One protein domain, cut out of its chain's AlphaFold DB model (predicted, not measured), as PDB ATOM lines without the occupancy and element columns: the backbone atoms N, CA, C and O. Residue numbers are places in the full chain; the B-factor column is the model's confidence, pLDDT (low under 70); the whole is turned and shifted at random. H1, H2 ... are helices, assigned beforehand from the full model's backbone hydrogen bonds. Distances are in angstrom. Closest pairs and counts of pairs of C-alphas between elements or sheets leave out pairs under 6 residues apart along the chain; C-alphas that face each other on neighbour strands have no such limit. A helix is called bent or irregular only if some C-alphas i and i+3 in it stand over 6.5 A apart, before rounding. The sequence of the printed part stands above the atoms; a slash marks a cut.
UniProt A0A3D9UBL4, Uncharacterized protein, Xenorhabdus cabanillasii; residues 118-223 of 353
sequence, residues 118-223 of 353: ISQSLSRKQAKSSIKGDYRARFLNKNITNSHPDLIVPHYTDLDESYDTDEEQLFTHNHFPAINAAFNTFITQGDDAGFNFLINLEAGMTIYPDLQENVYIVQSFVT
ATOM      1  N   ILE A 118       2.726 -39.963 -20.875       96.81
ATOM      2  CA  ILE A 118       3.815 -39.046 -21.218       96.81
ATOM      3  C   ILE A 118       4.125 -38.158 -20.023       96.81
ATOM      4  O   ILE A 118       5.304 -38.018 -19.697       96.81
ATOM      5  N   SER A 119       3.098 -37.683 -19.315       97.00
ATOM      6  CA  SER A 119       3.228 -36.931 -18.062       97.00
ATOM      7  C   SER A 119       4.198 -37.610 -17.083       97.00
ATOM      8  O   SER A 119       5.256 -37.059 -16.776       97.00
ATOM      9  N   GLN A 120       3.961 -38.880 -16.726       95.44
ATOM     10  CA  GLN A 120       4.845 -39.630 -15.819       95.44
ATOM     11  C   GLN A 120       6.271 -39.813 -16.362       95.44
ATOM     12  O   GLN A 120       7.243 -39.923 -15.605       95.44
ATOM     13  N   SER A 121       6.438 -39.914 -17.682       93.56
ATOM     14  CA  SER A 121       7.767 -39.976 -18.296       93.56
ATOM     15  C   SER A 121       8.493 -38.637 -18.239       93.56
ATOM     16  O   SER A 121       9.705 -38.635 -18.018       93.56
ATOM     17  N   LEU A 122       7.778 -37.528 -18.422       94.81
ATOM     18  CA  LEU A 122       8.329 -36.184 -18.340       94.81
ATOM     19  C   LEU A 122       8.702 -35.826 -16.905       94.81
ATOM     20  O   LEU A 122       9.842 -35.427 -16.701       94.81
ATOM     21  N   SER A 123       7.851 -36.090 -15.909       93.62
ATOM     22  CA  SER A 123       8.180 -35.841 -14.494       93.62
ATOM     23  C   SER A 123       9.447 -36.593 -14.063       93.62
ATOM     24  O   SER A 123      10.352 -36.018 -13.461       93.62
ATOM     25  N   ARG A 124       9.594 -37.868 -14.460       90.69
ATOM     26  CA  ARG A 124      10.815 -38.657 -14.185       90.69
ATOM     27  C   ARG A 124      12.059 -38.128 -14.901       90.69
ATOM     28  O   ARG A 124      13.170 -38.302 -14.403       90.69
ATOM     29  N   LYS A 125      11.900 -37.567 -16.101       87.81
ATOM     30  CA  LYS A 125      12.997 -36.978 -16.879       87.81
ATOM     31  C   LYS A 125      13.408 -35.618 -16.316       87.81
ATOM     32  O   LYS A 125      14.605 -35.375 -16.217       87.81
ATOM     33  N   GLN A 126      12.439 -34.800 -15.912       89.62
ATOM     34  CA  GLN A 126      12.639 -33.514 -15.253       89.62
ATOM     35  C   GLN A 126      13.397 -33.693 -13.935       89.62
ATOM     36  O   GLN A 126      14.391 -33.019 -13.719       89.62
ATOM     37  N   ALA A 127      13.036 -34.686 -13.116       87.25
ATOM     38  CA  ALA A 127      13.773 -35.005 -11.887       87.25
ATOM     39  C   ALA A 127      15.248 -35.407 -12.117       87.25
ATOM     40  O   ALA A 127      16.036 -35.438 -11.180       87.25
ATOM     41  N   LYS A 128      15.630 -35.743 -13.359       83.00
ATOM     42  CA  LYS A 128      16.996 -36.123 -13.756       83.00
ATOM     43  C   LYS A 128      17.665 -35.075 -14.653       83.00
ATOM     44  O   LYS A 128      18.708 -35.382 -15.233       83.00
ATOM     45  N   SER A 129      17.066 -33.894 -14.831       79.69
ATOM     46  CA  SER A 129      17.583 -32.865 -15.745       79.69
ATOM     47  C   SER A 129      18.931 -32.315 -15.287       79.69
ATOM     48  O   SER A 129      19.823 -32.168 -16.111       79.69
ATOM     49  N   SER A 130      19.129 -32.132 -13.978       74.25
ATOM     50  CA  SER A 130      20.400 -31.669 -13.396       74.25
ATOM     51  C   SER A 130      21.597 -32.561 -13.739       74.25
ATOM     52  O   SER A 130      22.725 -32.091 -13.750       74.25
ATOM     53  N   ILE A 131      21.357 -33.844 -14.032       72.38
ATOM     54  CA  ILE A 131      22.401 -34.837 -14.329       72.38
ATOM     55  C   ILE A 131      22.541 -35.075 -15.839       72.38
ATOM     56  O   ILE A 131      23.602 -35.459 -16.316       72.38
ATOM     57  N   LYS A 132      21.453 -34.937 -16.604       71.31
ATOM     58  CA  LYS A 132      21.381 -35.371 -18.013       71.31
ATOM     59  C   LYS A 132      21.051 -34.239 -18.985       71.31
ATOM     60  O   LYS A 132      20.533 -34.526 -20.068       71.31
ATOM     61  N   GLY A 133      21.269 -32.998 -18.564       73.44
ATOM     62  CA  GLY A 133      20.971 -31.781 -19.309       73.44
ATOM     63  C   GLY A 133      19.486 -31.565 -19.605       73.44
ATOM     64  O   GLY A 133      18.609 -32.215 -19.016       73.44
ATOM     65  N   ASP A 134      19.195 -30.651 -20.538       79.62
ATOM     66  CA  ASP A 134      17.819 -30.274 -20.868       79.62
ATOM     67  C   ASP A 134      17.003 -31.481 -21.356       79.62
ATOM     68  O   ASP A 134      17.200 -32.065 -22.429       79.62
ATOM     69  N   TYR A 135      16.043 -31.873 -20.523       83.62
ATOM     70  CA  TYR A 135      15.188 -33.014 -20.789       83.62
ATOM     71  C   TYR A 135      14.165 -32.743 -21.896       83.62
ATOM     72  O   TYR A 135      13.679 -33.721 -22.476       83.62
ATOM     73  N   ARG A 136      13.837 -31.469 -22.172       86.94
ATOM     74  CA  ARG A 136      12.906 -31.065 -23.230       86.94
ATOM     75  C   ARG A 136      13.562 -31.234 -24.591       86.94
ATOM     76  O   ARG A 136      13.058 -32.036 -25.375       86.94
ATOM     77  N   ALA A 137      14.732 -30.628 -24.811       79.38
ATOM     78  CA  ALA A 137      15.537 -30.842 -26.017       79.38
ATOM     79  C   ALA A 137      15.781 -32.338 -26.279       79.38
ATOM     80  O   ALA A 137      15.468 -32.858 -27.345       79.38
ATOM     81  N   ARG A 138      16.193 -33.098 -25.253       78.81
ATOM     82  CA  ARG A 138      16.374 -34.558 -25.365       78.81
ATOM     83  C   ARG A 138      15.095 -35.342 -25.656       78.81
ATOM     84  O   ARG A 138      15.169 -36.470 -26.144       78.81
ATOM     85  N   PHE A 139      13.931 -34.845 -25.245       85.88
ATOM     86  CA  PHE A 139      12.655 -35.468 -25.586       85.88
ATOM     87  C   PHE A 139      12.293 -35.177 -27.042       85.88
ATOM     88  O   PHE A 139      11.904 -36.111 -27.737       85.88
ATOM     89  N   LEU A 140      12.458 -33.934 -27.494       84.06
ATOM     90  CA  LEU A 140      12.187 -33.516 -28.868       84.06
ATOM     91  C   LEU A 140      13.136 -34.226 -29.843       84.06
ATOM     92  O   LEU A 140      12.665 -35.016 -30.652       84.06
ATOM     93  N   ASN A 141      14.457 -34.123 -29.658       75.19
ATOM     94  CA  ASN A 141      15.465 -34.801 -30.496       75.19
ATOM     95  C   ASN A 141      15.257 -36.321 -30.585       75.19
ATOM     96  O   ASN A 141      15.582 -36.955 -31.581       75.19
ATOM     97  N   LYS A 142      14.695 -36.941 -29.540       76.81
ATOM     98  CA  LYS A 142      14.410 -38.380 -29.544       76.81
ATOM     99  C   LYS A 142      13.167 -38.753 -30.365       76.81
ATOM    100  O   LYS A 142      13.039 -39.924 -30.733       76.81
ATOM    101  N   ASN A 143      12.214 -37.839 -30.544       79.38
ATOM    102  CA  ASN A 143      10.876 -38.153 -31.054       79.38
ATOM    103  C   ASN A 143      10.437 -37.325 -32.270       79.38
ATOM    104  O   ASN A 143       9.392 -37.640 -32.835       79.38
ATOM    105  N   ILE A 144      11.216 -36.332 -32.696       75.69
ATOM    106  CA  ILE A 144      11.087 -35.727 -34.020       75.69
ATOM    107  C   ILE A 144      11.583 -36.769 -35.020       75.69
ATOM    108  O   ILE A 144      12.774 -37.002 -35.187       75.69
ATOM    109  N   THR A 145      10.644 -37.494 -35.610       57.28
ATOM    110  CA  THR A 145      10.883 -38.382 -36.749       57.28
ATOM    111  C   THR A 145      10.701 -37.570 -38.028       57.28
ATOM    112  O   THR A 145       9.699 -36.865 -38.132       57.28
ATOM    113  N   ASN A 146      11.587 -37.731 -39.014       44.03
ATOM    114  CA  ASN A 146      11.501 -37.114 -40.349       44.03
ATOM    115  C   ASN A 146      11.844 -35.616 -40.438       44.03
ATOM    116  O   ASN A 146      11.465 -34.977 -41.423       44.03
ATOM    117  N   SER A 147      12.559 -35.040 -39.471       42.00
ATOM    118  CA  SER A 147      13.298 -33.811 -39.768       42.00
ATOM    119  C   SER A 147      14.492 -34.169 -40.660       42.00
ATOM    120  O   SER A 147      15.060 -35.261 -40.548       42.00
ATOM    121  N   HIS A 148      14.835 -33.284 -41.599       44.19
ATOM    122  CA  HIS A 148      16.079 -33.403 -42.360       44.19
ATOM    123  C   HIS A 148      17.235 -33.650 -41.368       44.19
ATOM    124  O   HIS A 148      17.194 -33.085 -40.273       44.19
ATOM    125  N   PRO A 149      18.223 -34.510 -41.678       46.38
ATOM    126  CA  PRO A 149      19.355 -34.774 -40.781       46.38
ATOM    127  C   PRO A 149      20.088 -33.506 -40.313       46.38
ATOM    128  O   PRO A 149      20.727 -33.548 -39.268       46.38
ATOM    129  N   ASP A 150      19.920 -32.396 -41.030       49.06
ATOM    130  CA  ASP A 150      20.531 -31.092 -40.753       49.06
ATOM    131  C   ASP A 150      19.720 -30.229 -39.762       49.06
ATOM    132  O   ASP A 150      20.109 -29.104 -39.467       49.06
ATOM    133  N   LEU A 151      18.584 -30.732 -39.255       52.53
ATOM    134  CA  LEU A 151      17.691 -30.017 -38.339       52.53
ATOM    135  C   LEU A 151      17.848 -30.529 -36.901       52.53
ATOM    136  O   LEU A 151      17.361 -31.613 -36.559       52.53
ATOM    137  N   ILE A 152      18.475 -29.723 -36.041       58.16
ATOM    138  CA  ILE A 152      18.730 -30.056 -34.628       58.16
ATOM    139  C   ILE A 152      17.927 -29.140 -33.692       58.16
ATOM    140  O   ILE A 152      17.766 -27.943 -33.940       58.16
ATOM    141  N   VAL A 153      17.410 -29.692 -32.580       60.41
ATOM    142  CA  VAL A 153      16.935 -28.877 -31.447       60.41
ATOM    143  C   VAL A 153      18.127 -28.548 -30.545       60.41
ATOM    144  O   VAL A 153      18.754 -29.495 -30.050       60.41
ATOM    145  N   PRO A 154      18.417 -27.260 -30.278       55.34
ATOM    146  CA  PRO A 154      19.596 -26.856 -29.519       55.34
ATOM    147  C   PRO A 154      19.689 -27.538 -28.147       55.34
ATOM    148  O   PRO A 154      18.703 -27.635 -27.406       55.34
ATOM    149  N   HIS A 155      20.892 -27.984 -27.782       54.59
ATOM    150  CA  HIS A 155      21.204 -28.422 -26.425       54.59
ATOM    151  C   HIS A 155      21.605 -27.200 -25.584       54.59
ATOM    152  O   HIS A 155      22.741 -26.755 -25.619       54.59
ATOM    153  N   TYR A 156      20.669 -26.662 -24.795       51.12
ATOM    154  CA  TYR A 156      20.864 -25.443 -23.983       51.12
ATOM    155  C   TYR A 156      21.881 -25.544 -22.831       51.12
ATOM    156  O   TYR A 156      21.924 -24.645 -21.994       51.12
ATOM    157  N   THR A 157      22.646 -26.631 -22.712       44.91
ATOM    158  CA  THR A 157      23.551 -26.822 -21.569       44.91
ATOM    159  C   THR A 157      24.995 -26.419 -21.807       44.91
ATOM    160  O   THR A 157      25.683 -26.225 -20.815       44.91
ATOM    161  N   ASP A 158      25.417 -26.199 -23.051       40.81
ATOM    162  CA  ASP A 158      26.798 -25.814 -23.364       40.81
ATOM    163  C   ASP A 158      26.795 -24.495 -24.152       40.81
ATOM    164  O   ASP A 158      27.064 -24.429 -25.348       40.81
ATOM    165  N   LEU A 159      26.396 -23.422 -23.463       43.22
ATOM    166  CA  LEU A 159      26.644 -22.054 -23.911       43.22
ATOM    167  C   LEU A 159      28.138 -21.770 -23.709       43.22
ATOM    168  O   LEU A 159      28.508 -21.363 -22.616       43.22
ATOM    169  N   ASP A 160      28.962 -22.056 -24.719       44.22
ATOM    170  CA  ASP A 160      30.219 -21.327 -24.995       44.22
ATOM    171  C   ASP A 160      30.920 -21.764 -26.298       44.22
ATOM    172  O   ASP A 160      31.832 -21.075 -26.753       44.22
ATOM    173  N   GLU A 161      30.486 -22.838 -26.968       43.81
ATOM    174  CA  GLU A 161      31.007 -23.178 -28.299       43.81
ATOM    175  C   GLU A 161      30.072 -22.660 -29.400       43.81
ATOM    176  O   GLU A 161      28.872 -22.943 -29.425       43.81
ATOM    177  N   SER A 162      30.623 -21.862 -30.317       39.62
ATOM    178  CA  SER A 162      29.939 -21.488 -31.550       39.62
ATOM    179  C   SER A 162      29.681 -22.759 -32.354       39.62
ATOM    180  O   SER A 162      30.625 -23.343 -32.886       39.62
ATOM    181  N   TYR A 163      28.424 -23.196 -32.427       47.69
ATOM    182  CA  TYR A 163      28.018 -24.236 -33.367       47.69
ATOM    183  C   TYR A 163      28.467 -23.827 -34.777       47.69
ATOM    184  O   TYR A 163      28.178 -22.708 -35.212       47.69
ATOM    185  N   ASP A 164      29.203 -24.717 -35.450       43.94
ATOM    186  CA  ASP A 164      29.608 -24.542 -36.846       43.94
ATOM    187  C   ASP A 164      28.360 -24.254 -37.698       43.94
ATOM    188  O   ASP A 164      27.317 -24.893 -37.569       43.94
ATOM    189  N   THR A 165      28.463 -23.219 -38.522       46.50
ATOM    190  CA  THR A 165      27.363 -22.382 -39.027       46.50
ATOM    191  C   THR A 165      26.492 -22.991 -40.134       46.50
ATOM    192  O   THR A 165      25.749 -22.255 -40.780       46.50
ATOM    193  N   ASP A 166      26.548 -24.308 -40.342       52.75
ATOM    194  CA  ASP A 166      25.902 -24.969 -41.486       52.75
ATOM    195  C   ASP A 166      24.645 -25.789 -41.112       52.75
ATOM    196  O   ASP A 166      23.933 -26.252 -42.003       52.75
ATOM    197  N   GLU A 167      24.330 -25.957 -39.821       56.22
ATOM    198  CA  GLU A 167      23.129 -26.680 -39.365       56.22
ATOM    199  C   GLU A 167      21.921 -25.738 -39.180       56.22
ATOM    200  O   GLU A 167      21.988 -24.730 -38.467       56.22
ATOM    201  N   GLU A 168      20.777 -26.073 -39.787       60.75
ATOM    202  CA  GLU A 168      19.538 -25.308 -39.617       60.75
ATOM    203  C   GLU A 168      18.886 -25.641 -38.264       60.75
ATOM    204  O   GLU A 168      18.624 -26.793 -37.912       60.75
ATOM    205  N   GLN A 169      18.575 -24.617 -37.468       67.69
ATOM    206  CA  GLN A 169      17.853 -24.824 -36.214       67.69
ATOM    207  C   GLN A 169      16.368 -25.054 -36.483       67.69
ATOM    208  O   GLN A 169      15.679 -24.171 -36.990       67.69
ATOM    209  N   LEU A 170      15.845 -26.202 -36.043       74.62
ATOM    210  CA  LEU A 170      14.421 -26.512 -36.203       74.62
ATOM    211  C   LEU A 170      13.515 -25.579 -35.390       74.62
ATOM    212  O   LEU A 170      12.410 -25.252 -35.810       74.62
ATOM    213  N   PHE A 171      13.962 -25.178 -34.199       78.75
ATOM    214  CA  PHE A 171      13.198 -24.309 -33.311       78.75
ATOM    215  C   PHE A 171      13.987 -23.051 -32.981       78.75
ATOM    216  O   PHE A 171      15.004 -23.094 -32.297       78.75
ATOM    217  N   THR A 172      13.446 -21.915 -33.400       77.88
ATOM    218  CA  THR A 172      13.896 -20.590 -32.969       77.88
ATOM    219  C   THR A 172      13.249 -20.181 -31.641       77.88
ATOM    220  O   THR A 172      12.282 -20.793 -31.181       77.88
ATOM    221  N   HIS A 173      13.723 -19.074 -31.066       78.69
ATOM    222  CA  HIS A 173      13.220 -18.444 -29.838       78.69
ATOM    223  C   HIS A 173      11.690 -18.285 -29.774       78.69
ATOM    224  O   HIS A 173      11.100 -18.400 -28.699       78.69
ATOM    225  N   ASN A 174      11.034 -18.090 -30.923       81.12
ATOM    226  CA  ASN A 174       9.581 -17.923 -31.019       81.12
ATOM    227  C   ASN A 174       8.793 -19.196 -30.661       81.12
ATOM    228  O   ASN A 174       7.626 -19.108 -30.287       81.12
ATOM    229  N   HIS A 175       9.427 -20.370 -30.718       84.56
ATOM    230  CA  HIS A 175       8.796 -21.656 -30.410       84.56
ATOM    231  C   HIS A 175       8.824 -21.988 -28.916       84.56
ATOM    232  O   HIS A 175       8.010 -22.780 -28.435       84.56
ATOM    233  N   PHE A 176       9.747 -21.399 -28.146       84.75
ATOM    234  CA  PHE A 176       9.952 -21.783 -26.745       84.75
ATOM    235  C   PHE A 176       8.731 -21.559 -25.855       84.75
ATOM    236  O   PHE A 176       8.493 -22.415 -25.001       84.75
ATOM    237  N   PRO A 177       7.921 -20.495 -26.023       89.50
ATOM    238  CA  PRO A 177       6.680 -20.358 -25.270       89.50
ATOM    239  C   PRO A 177       5.730 -21.548 -25.477       89.50
ATOM    240  O   PRO A 177       5.266 -22.123 -24.492       89.50
ATOM    241  N   ALA A 178       5.513 -21.976 -26.727       89.94
ATOM    242  CA  ALA A 178       4.649 -23.112 -27.057       89.94
ATOM    243  C   ALA A 178       5.225 -24.445 -26.549       89.94
ATOM    244  O   ALA A 178       4.505 -25.240 -25.941       89.94
ATOM    245  N   ILE A 179       6.535 -24.666 -26.718       91.88
ATOM    246  CA  ILE A 179       7.236 -25.845 -26.184       91.88
ATOM    247  C   ILE A 179       7.086 -25.894 -24.661       91.88
ATOM    248  O   ILE A 179       6.629 -26.895 -24.107       91.88
ATOM    249  N   ASN A 180       7.425 -24.813 -23.960       92.25
ATOM    250  CA  ASN A 180       7.337 -24.761 -22.505       92.25
ATOM    251  C   ASN A 180       5.907 -25.008 -22.021       92.25
ATOM    252  O   ASN A 180       5.714 -25.784 -21.086       92.25
ATOM    253  N   ALA A 181       4.912 -24.420 -22.686       94.50
ATOM    254  CA  ALA A 181       3.507 -24.628 -22.371       94.50
ATOM    255  C   ALA A 181       3.066 -26.082 -22.572       94.50
ATOM    256  O   ALA A 181       2.420 -26.638 -21.682       94.50
ATOM    257  N   ALA A 182       3.479 -26.736 -23.663       96.12
ATOM    258  CA  ALA A 182       3.198 -28.151 -23.896       96.12
ATOM    259  C   ALA A 182       3.751 -29.014 -22.753       96.12
ATOM    260  O   ALA A 182       3.003 -29.716 -22.070       96.12
ATOM    261  N   PHE A 183       5.055 -28.914 -22.475       96.88
ATOM    262  CA  PHE A 183       5.692 -29.695 -21.411       96.88
ATOM    263  C   PHE A 183       5.084 -29.406 -20.032       96.88
ATOM    264  O   PHE A 183       4.843 -30.342 -19.268       96.88
ATOM    265  N   ASN A 184       4.812 -28.139 -19.715       96.69
ATOM    266  CA  ASN A 184       4.229 -27.753 -18.434       96.69
ATOM    267  C   ASN A 184       2.795 -28.271 -18.287       96.69
ATOM    268  O   ASN A 184       2.445 -28.750 -17.211       96.69
ATOM    269  N   THR A 185       1.990 -28.256 -19.352       97.75
ATOM    270  CA  THR A 185       0.621 -28.795 -19.329       97.75
ATOM    271  C   THR A 185       0.641 -30.293 -19.041       97.75
ATOM    272  O   THR A 185      -0.043 -30.746 -18.128       97.75
ATOM    273  N   PHE A 186       1.502 -31.065 -19.716       97.88
ATOM    274  CA  PHE A 186       1.637 -32.497 -19.430       97.88
ATOM    275  C   PHE A 186       2.080 -32.772 -17.988       97.88
ATOM    276  O   PHE A 186       1.552 -33.676 -17.345       97.88
ATOM    277  N   ILE A 187       3.055 -32.023 -17.468       96.25
ATOM    278  CA  ILE A 187       3.598 -32.245 -16.117       96.25
ATOM    279  C   ILE A 187       2.584 -31.850 -15.040       96.25
ATOM    280  O   ILE A 187       2.445 -32.570 -14.057       96.25
ATOM    281  N   THR A 188       1.890 -30.725 -15.209       96.56
ATOM    282  CA  THR A 188       1.039 -30.150 -14.152       96.56
ATOM    283  C   THR A 188      -0.418 -30.601 -14.228       96.56
ATOM    284  O   THR A 188      -1.050 -30.746 -13.188       96.56
ATOM    285  N   GLN A 189      -0.948 -30.857 -15.428       97.12
ATOM    286  CA  GLN A 189      -2.366 -31.169 -15.654       97.12
ATOM    287  C   GLN A 189      -2.600 -32.592 -16.194       97.12
ATOM    288  O   GLN A 189      -3.739 -33.047 -16.267       97.12
ATOM    289  N   GLY A 190      -1.536 -33.325 -16.536       96.81
ATOM    290  CA  GLY A 190      -1.616 -34.717 -16.985       96.81
ATOM    291  C   GLY A 190      -1.815 -34.887 -18.494       96.81
ATOM    292  O   GLY A 190      -1.801 -33.929 -19.266       96.81
ATOM    293  N   ASP A 191      -1.948 -36.145 -18.928       97.75
ATOM    294  CA  ASP A 191      -1.947 -36.498 -20.354       97.75
ATOM    295  C   ASP A 191      -3.176 -35.983 -21.115       97.75
ATOM    296  O   ASP A 191      -3.023 -35.527 -22.240       97.75
ATOM    297  N   ASP A 192      -4.374 -36.018 -20.523       95.69
ATOM    298  CA  ASP A 192      -5.594 -35.534 -21.188       95.69
ATOM    299  C   ASP A 192      -5.498 -34.037 -21.537       95.69
ATOM    300  O   ASP A 192      -5.600 -33.654 -22.705       95.69
ATOM    301  N   ALA A 193      -5.178 -33.201 -20.544       97.25
ATOM    302  CA  ALA A 193      -4.943 -31.775 -20.748       97.25
ATOM    303  C   ALA A 193      -3.769 -31.517 -21.707       97.25
ATOM    304  O   ALA A 193      -3.852 -30.642 -22.569       97.25
ATOM    305  N   GLY A 194      -2.697 -32.308 -21.598       97.75
ATOM    306  CA  GLY A 194      -1.547 -32.237 -22.493       97.75
ATOM    307  C   GLY A 194      -1.919 -32.486 -23.955       97.75
ATOM    308  O   GLY A 194      -1.585 -31.680 -24.820       97.75
ATOM    309  N   PHE A 195      -2.659 -33.556 -24.254       97.62
ATOM    310  CA  PHE A 195      -3.116 -33.826 -25.619       97.62
ATOM    311  C   PHE A 195      -4.177 -32.826 -26.087       97.62
ATOM    312  O   PHE A 195      -4.177 -32.468 -27.260       97.62
ATOM    313  N   ASN A 196      -5.023 -32.301 -25.195       97.25
ATOM    314  CA  ASN A 196      -5.932 -31.204 -25.532       97.25
ATOM    315  C   ASN A 196      -5.182 -29.929 -25.941       97.25
ATOM    316  O   ASN A 196      -5.553 -29.273 -26.912       97.25
ATOM    317  N   PHE A 197      -4.095 -29.602 -25.241       97.56
ATOM    318  CA  PHE A 197      -3.219 -28.497 -25.613       97.56
ATOM    319  C   PHE A 197      -2.630 -28.696 -27.014       97.56
ATOM    320  O   PHE A 197      -2.662 -27.771 -27.819       97.56
ATOM    321  N   LEU A 198      -2.145 -29.903 -27.328       96.56
ATOM    322  CA  LEU A 198      -1.592 -30.209 -28.652       96.56
ATOM    323  C   LEU A 198      -2.636 -30.092 -29.772       96.56
ATOM    324  O   LEU A 198      -2.309 -29.558 -30.826       96.56
ATOM    325  N   ILE A 199      -3.887 -30.511 -29.531       95.31
ATOM    326  CA  ILE A 199      -5.002 -30.309 -30.479       95.31
ATOM    327  C   ILE A 199      -5.198 -28.815 -30.760       95.31
ATOM    328  O   ILE A 199      -5.343 -28.413 -31.912       95.31
ATOM    329  N   ASN A 200      -5.213 -27.988 -29.712       94.75
ATOM    330  CA  ASN A 200      -5.401 -26.548 -29.868       94.75
ATOM    331  C   ASN A 200      -4.209 -25.894 -30.571       94.75
ATOM    332  O   ASN A 200      -4.410 -24.965 -31.348       94.75
ATOM    333  N   LEU A 201      -2.991 -26.379 -30.311       93.19
ATOM    334  CA  LEU A 201      -1.772 -25.894 -30.953       93.19
ATOM    335  C   LEU A 201      -1.768 -26.199 -32.456       93.19
ATOM    336  O   LEU A 201      -1.510 -25.296 -33.238       93.19
ATOM    337  N   GLU A 202      -2.105 -27.429 -32.862       89.25
ATOM    338  CA  GLU A 202      -2.196 -27.815 -34.284       89.25
ATOM    339  C   GLU A 202      -3.290 -27.033 -35.031       89.25
ATOM    340  O   GLU A 202      -3.175 -26.773 -36.223       89.25
ATOM    341  N   ALA A 203      -4.357 -26.645 -34.330       88.12
ATOM    342  CA  ALA A 203      -5.467 -25.890 -34.898       88.12
ATOM    343  C   ALA A 203      -5.263 -24.360 -34.890       88.12
ATOM    344  O   ALA A 203      -6.202 -23.637 -35.224       88.12
ATOM    345  N   GLY A 204      -4.109 -23.856 -34.435       87.50
ATOM    346  CA  GLY A 204      -3.863 -22.414 -34.297       87.50
ATOM    347  C   GLY A 204      -4.769 -21.721 -33.263       87.50
ATOM    348  O   GLY A 204      -4.912 -20.504 -33.270       87.50
ATOM    349  N   MET A 205      -5.398 -22.476 -32.356       86.94
ATOM    350  CA  MET A 205      -6.361 -21.977 -31.359       86.94
ATOM    351  C   MET A 205      -5.706 -21.614 -30.016       86.94
ATOM    352  O   MET A 205      -6.367 -21.597 -28.974       86.94
ATOM    353  N   THR A 206      -4.396 -21.380 -29.999       85.69
ATOM    354  CA  THR A 206      -3.664 -20.991 -28.785       85.69
ATOM    355  C   THR A 206      -3.293 -19.515 -28.823       85.69
ATOM    356  O   THR A 206      -3.385 -18.863 -29.855       85.69
ATOM    357  N   ILE A 207      -2.837 -18.984 -27.687       82.62
ATOM    358  CA  ILE A 207      -2.251 -17.637 -27.619       82.62
ATOM    359  C   ILE A 207      -0.852 -17.558 -28.256       82.62
ATOM    360  O   ILE A 207      -0.261 -16.482 -28.292       82.62
ATOM    361  N   TYR A 208      -0.288 -18.692 -28.689       85.69
ATOM    362  CA  TYR A 208       1.039 -18.759 -29.294       85.69
ATOM    363  C   TYR A 208       0.950 -18.569 -30.810       85.69
ATOM    364  O   TYR A 208      -0.066 -18.939 -31.401       85.69
ATOM    365  N   PRO A 209       2.000 -18.021 -31.447       80.19
ATOM    366  CA  PRO A 209       2.024 -17.859 -32.894       80.19
ATOM    367  C   PRO A 209       1.786 -19.189 -33.620       80.19
ATOM    368  O   PRO A 209       2.322 -20.231 -33.224       80.19
ATOM    369  N   ASP A 210       0.993 -19.136 -34.688       83.88
ATOM    370  CA  ASP A 210       0.756 -20.271 -35.577       83.88
ATOM    371  C   ASP A 210       1.963 -20.444 -36.510       83.88
ATOM    372  O   ASP A 210       2.042 -19.855 -37.588       83.88
ATOM    373  N   LEU A 211       2.968 -21.166 -36.013       83.69
ATOM    374  CA  LEU A 211       4.211 -21.465 -36.716       83.69
ATOM    375  C   LEU A 211       4.111 -22.857 -37.328       83.69
ATOM    376  O   LEU A 211       3.642 -23.793 -36.677       83.69
ATOM    377  N   GLN A 212       4.597 -23.010 -38.558       81.38
ATOM    378  CA  GLN A 212       4.558 -24.281 -39.283       81.38
ATOM    379  C   GLN A 212       5.240 -25.404 -38.485       81.38
ATOM    380  O   GLN A 212       4.788 -26.549 -38.480       81.38
ATOM    381  N   GLU A 213       6.291 -25.069 -37.747       83.62
ATOM    382  CA  GLU A 213       7.108 -25.979 -36.961       83.62
ATOM    383  C   GLU A 213       6.409 -26.463 -35.677       83.62
ATOM    384  O   GLU A 213       6.846 -27.451 -35.078       83.62
ATOM    385  N   ASN A 214       5.276 -25.864 -35.275       86.00
ATOM    386  CA  ASN A 214       4.439 -26.388 -34.188       86.00
ATOM    387  C   ASN A 214       4.013 -27.841 -34.453       86.00
ATOM    388  O   ASN A 214       3.853 -28.626 -33.511       86.00
ATOM    389  N   VAL A 215       3.913 -28.239 -35.728       84.50
ATOM    390  CA  VAL A 215       3.648 -29.625 -36.126       84.50
ATOM    391  C   VAL A 215       4.688 -30.598 -35.558       84.50
ATOM    392  O   VAL A 215       4.331 -31.697 -35.135       84.50
ATOM    393  N   TYR A 216       5.961 -30.198 -35.458       85.38
ATOM    394  CA  TYR A 216       7.030 -31.043 -34.922       85.38
ATOM    395  C   TYR A 216       6.922 -31.212 -33.407       85.38
ATOM    396  O   TYR A 216       7.261 -32.276 -32.875       85.38
ATOM    397  N   ILE A 217       6.391 -30.207 -32.701       90.12
ATOM    398  CA  ILE A 217       6.058 -30.324 -31.277       90.12
ATOM    399  C   ILE A 217       4.974 -31.392 -31.117       90.12
ATOM    400  O   ILE A 217       5.178 -32.362 -30.390       90.12
ATOM    401  N   VAL A 218       3.857 -31.272 -31.840       91.00
ATOM    402  CA  VAL A 218       2.735 -32.227 -31.774       91.00
ATOM    403  C   VAL A 218       3.196 -33.647 -32.113       91.00
ATOM    404  O   VAL A 218       2.999 -34.576 -31.321       91.00
ATOM    405  N   GLN A 219       3.898 -33.810 -33.238       86.50
ATOM    406  CA  GLN A 219       4.418 -35.100 -33.691       86.50
ATOM    407  C   GLN A 219       5.357 -35.742 -32.667       86.50
ATOM    408  O   GLN A 219       5.258 -36.942 -32.429       86.50
ATOM    409  N   SER A 220       6.207 -34.968 -31.988       88.50
ATOM    410  CA  SER A 220       7.114 -35.504 -30.962       88.50
ATOM    411  C   SER A 220       6.375 -36.211 -29.825       88.50
ATOM    412  O   SER A 220       6.800 -37.267 -29.350       88.50
ATOM    413  N   PHE A 221       5.259 -35.645 -29.368       94.31
ATOM    414  CA  PHE A 221       4.463 -36.229 -28.287       94.31
ATOM    415  C   PHE A 221       3.663 -37.444 -28.759       94.31
ATOM    416  O   PHE A 221       3.632 -38.461 -28.057       94.31
ATOM    417  N   VAL A 222       3.083 -37.377 -29.961       89.94
ATOM    418  CA  VAL A 222       2.398 -38.514 -30.594       89.94
ATOM    419  C   VAL A 222       3.375 -39.678 -30.784       89.94
ATOM    420  O   VAL A 222       3.115 -40.778 -30.298       89.94
ATOM    421  N   THR A 223       4.550 -39.434 -31.370       85.25
ATOM    422  CA  THR A 223       5.614 -40.432 -31.549       85.25
ATOM    423  C   THR A 223       6.061 -41.027 -30.217       85.25
ATOM    424  O   THR A 223       6.232 -42.242 -30.106       85.25
TER     425      THR A 223
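What this domain is: This is residues 118 to 223 of the 353 residues of an uncharacterized protein of Xenorhabdus cabanillasii (UniProt A0A3D9UBL4). The sharply bent helix H4 folds back on itself as a narrow V of two arms, H4a and H4b, with H5 packed on both arms towards the V's open end and H1 crossing H4a near the bend. H3 crosses H5, and a wide loop in residues 144 to 172 makes the end of the longest axis opposite H4b. The printed part has 106 residues with five named helices, in the order H1, H2, H3, H4, H5, and no named strand; the class is all helix. The whole is compact, with a radius of gyration of the C-alphas of 13.8 A, and spans 39 by 31 by 23 A.

Where its parts are: H1, residues 118 to 126, begins at C-alpha 118 (3.815, -39.046, -21.218) and is 12.0 A long. H2 is residues 129 to 132, and H3 is residues 135 to 143, 12.3 A long. H4, residues 173 to 202, was assigned as one helix by its hydrogen bonds but is bent: C-alphas 188 and 191 are 9.4 A apart. Its arm H4a, residues 173 to 188, begins at C-alpha 173 (13.220, -18.444, -29.838), is 23.1 A long and is irregular, with C-alphas 174 and 177 6.9 A apart. Its arm H4b, residues 191 to 202, is 16.4 A long. H5, residues 214 to 223, is 14.3 A long and ends at C-alpha 223 (5.614, -40.432, -31.549).

How they stand to each other: H4a touches H4b with residues 182 to 186 alone, closest at the C-alphas of Phe 186 and Gly 194, 4.4 A, at a shallow tilt of 24 degrees, opposite ways. H4b and H5 form a helical hairpin at 34 degrees, a shallow tilt only just short of steep; their closest C-alphas, of Leu 198 and Val 218, are 5.7 A apart. H5 and H4a only just touch, with 3 pairs of C-alphas within 8 A, the closest those of Ile 179 and Ile 217, 6.9 A. H3 touches H5, about perpendicular at 77 degrees, closest at the C-alphas of Asn 143 and Ser 220, 4.6 A. H1 touches H4a, closest at the C-alphas of Ser 119 and Phe 186, 4.9 A. H2 touches no helix. Every O i to N i+4 pair is within hydrogen-bond range in H1, H3, H4b and H5; in H4a 10 of 12 are, and H2 is too short for such a pair.

The domain as a whole: The farthest C-alphas, of Asp 164 and Asp 192, are 40.1 A apart. The printed part has no cut. The links H3 to H4, 29 residues, and H4 to H5, 11 residues, are long. In the first, residues 151 to 152 pair with 168 to 169, parallel. Mean pLDDT of the printed part is 78.9; residues 145 to 169 are under 70.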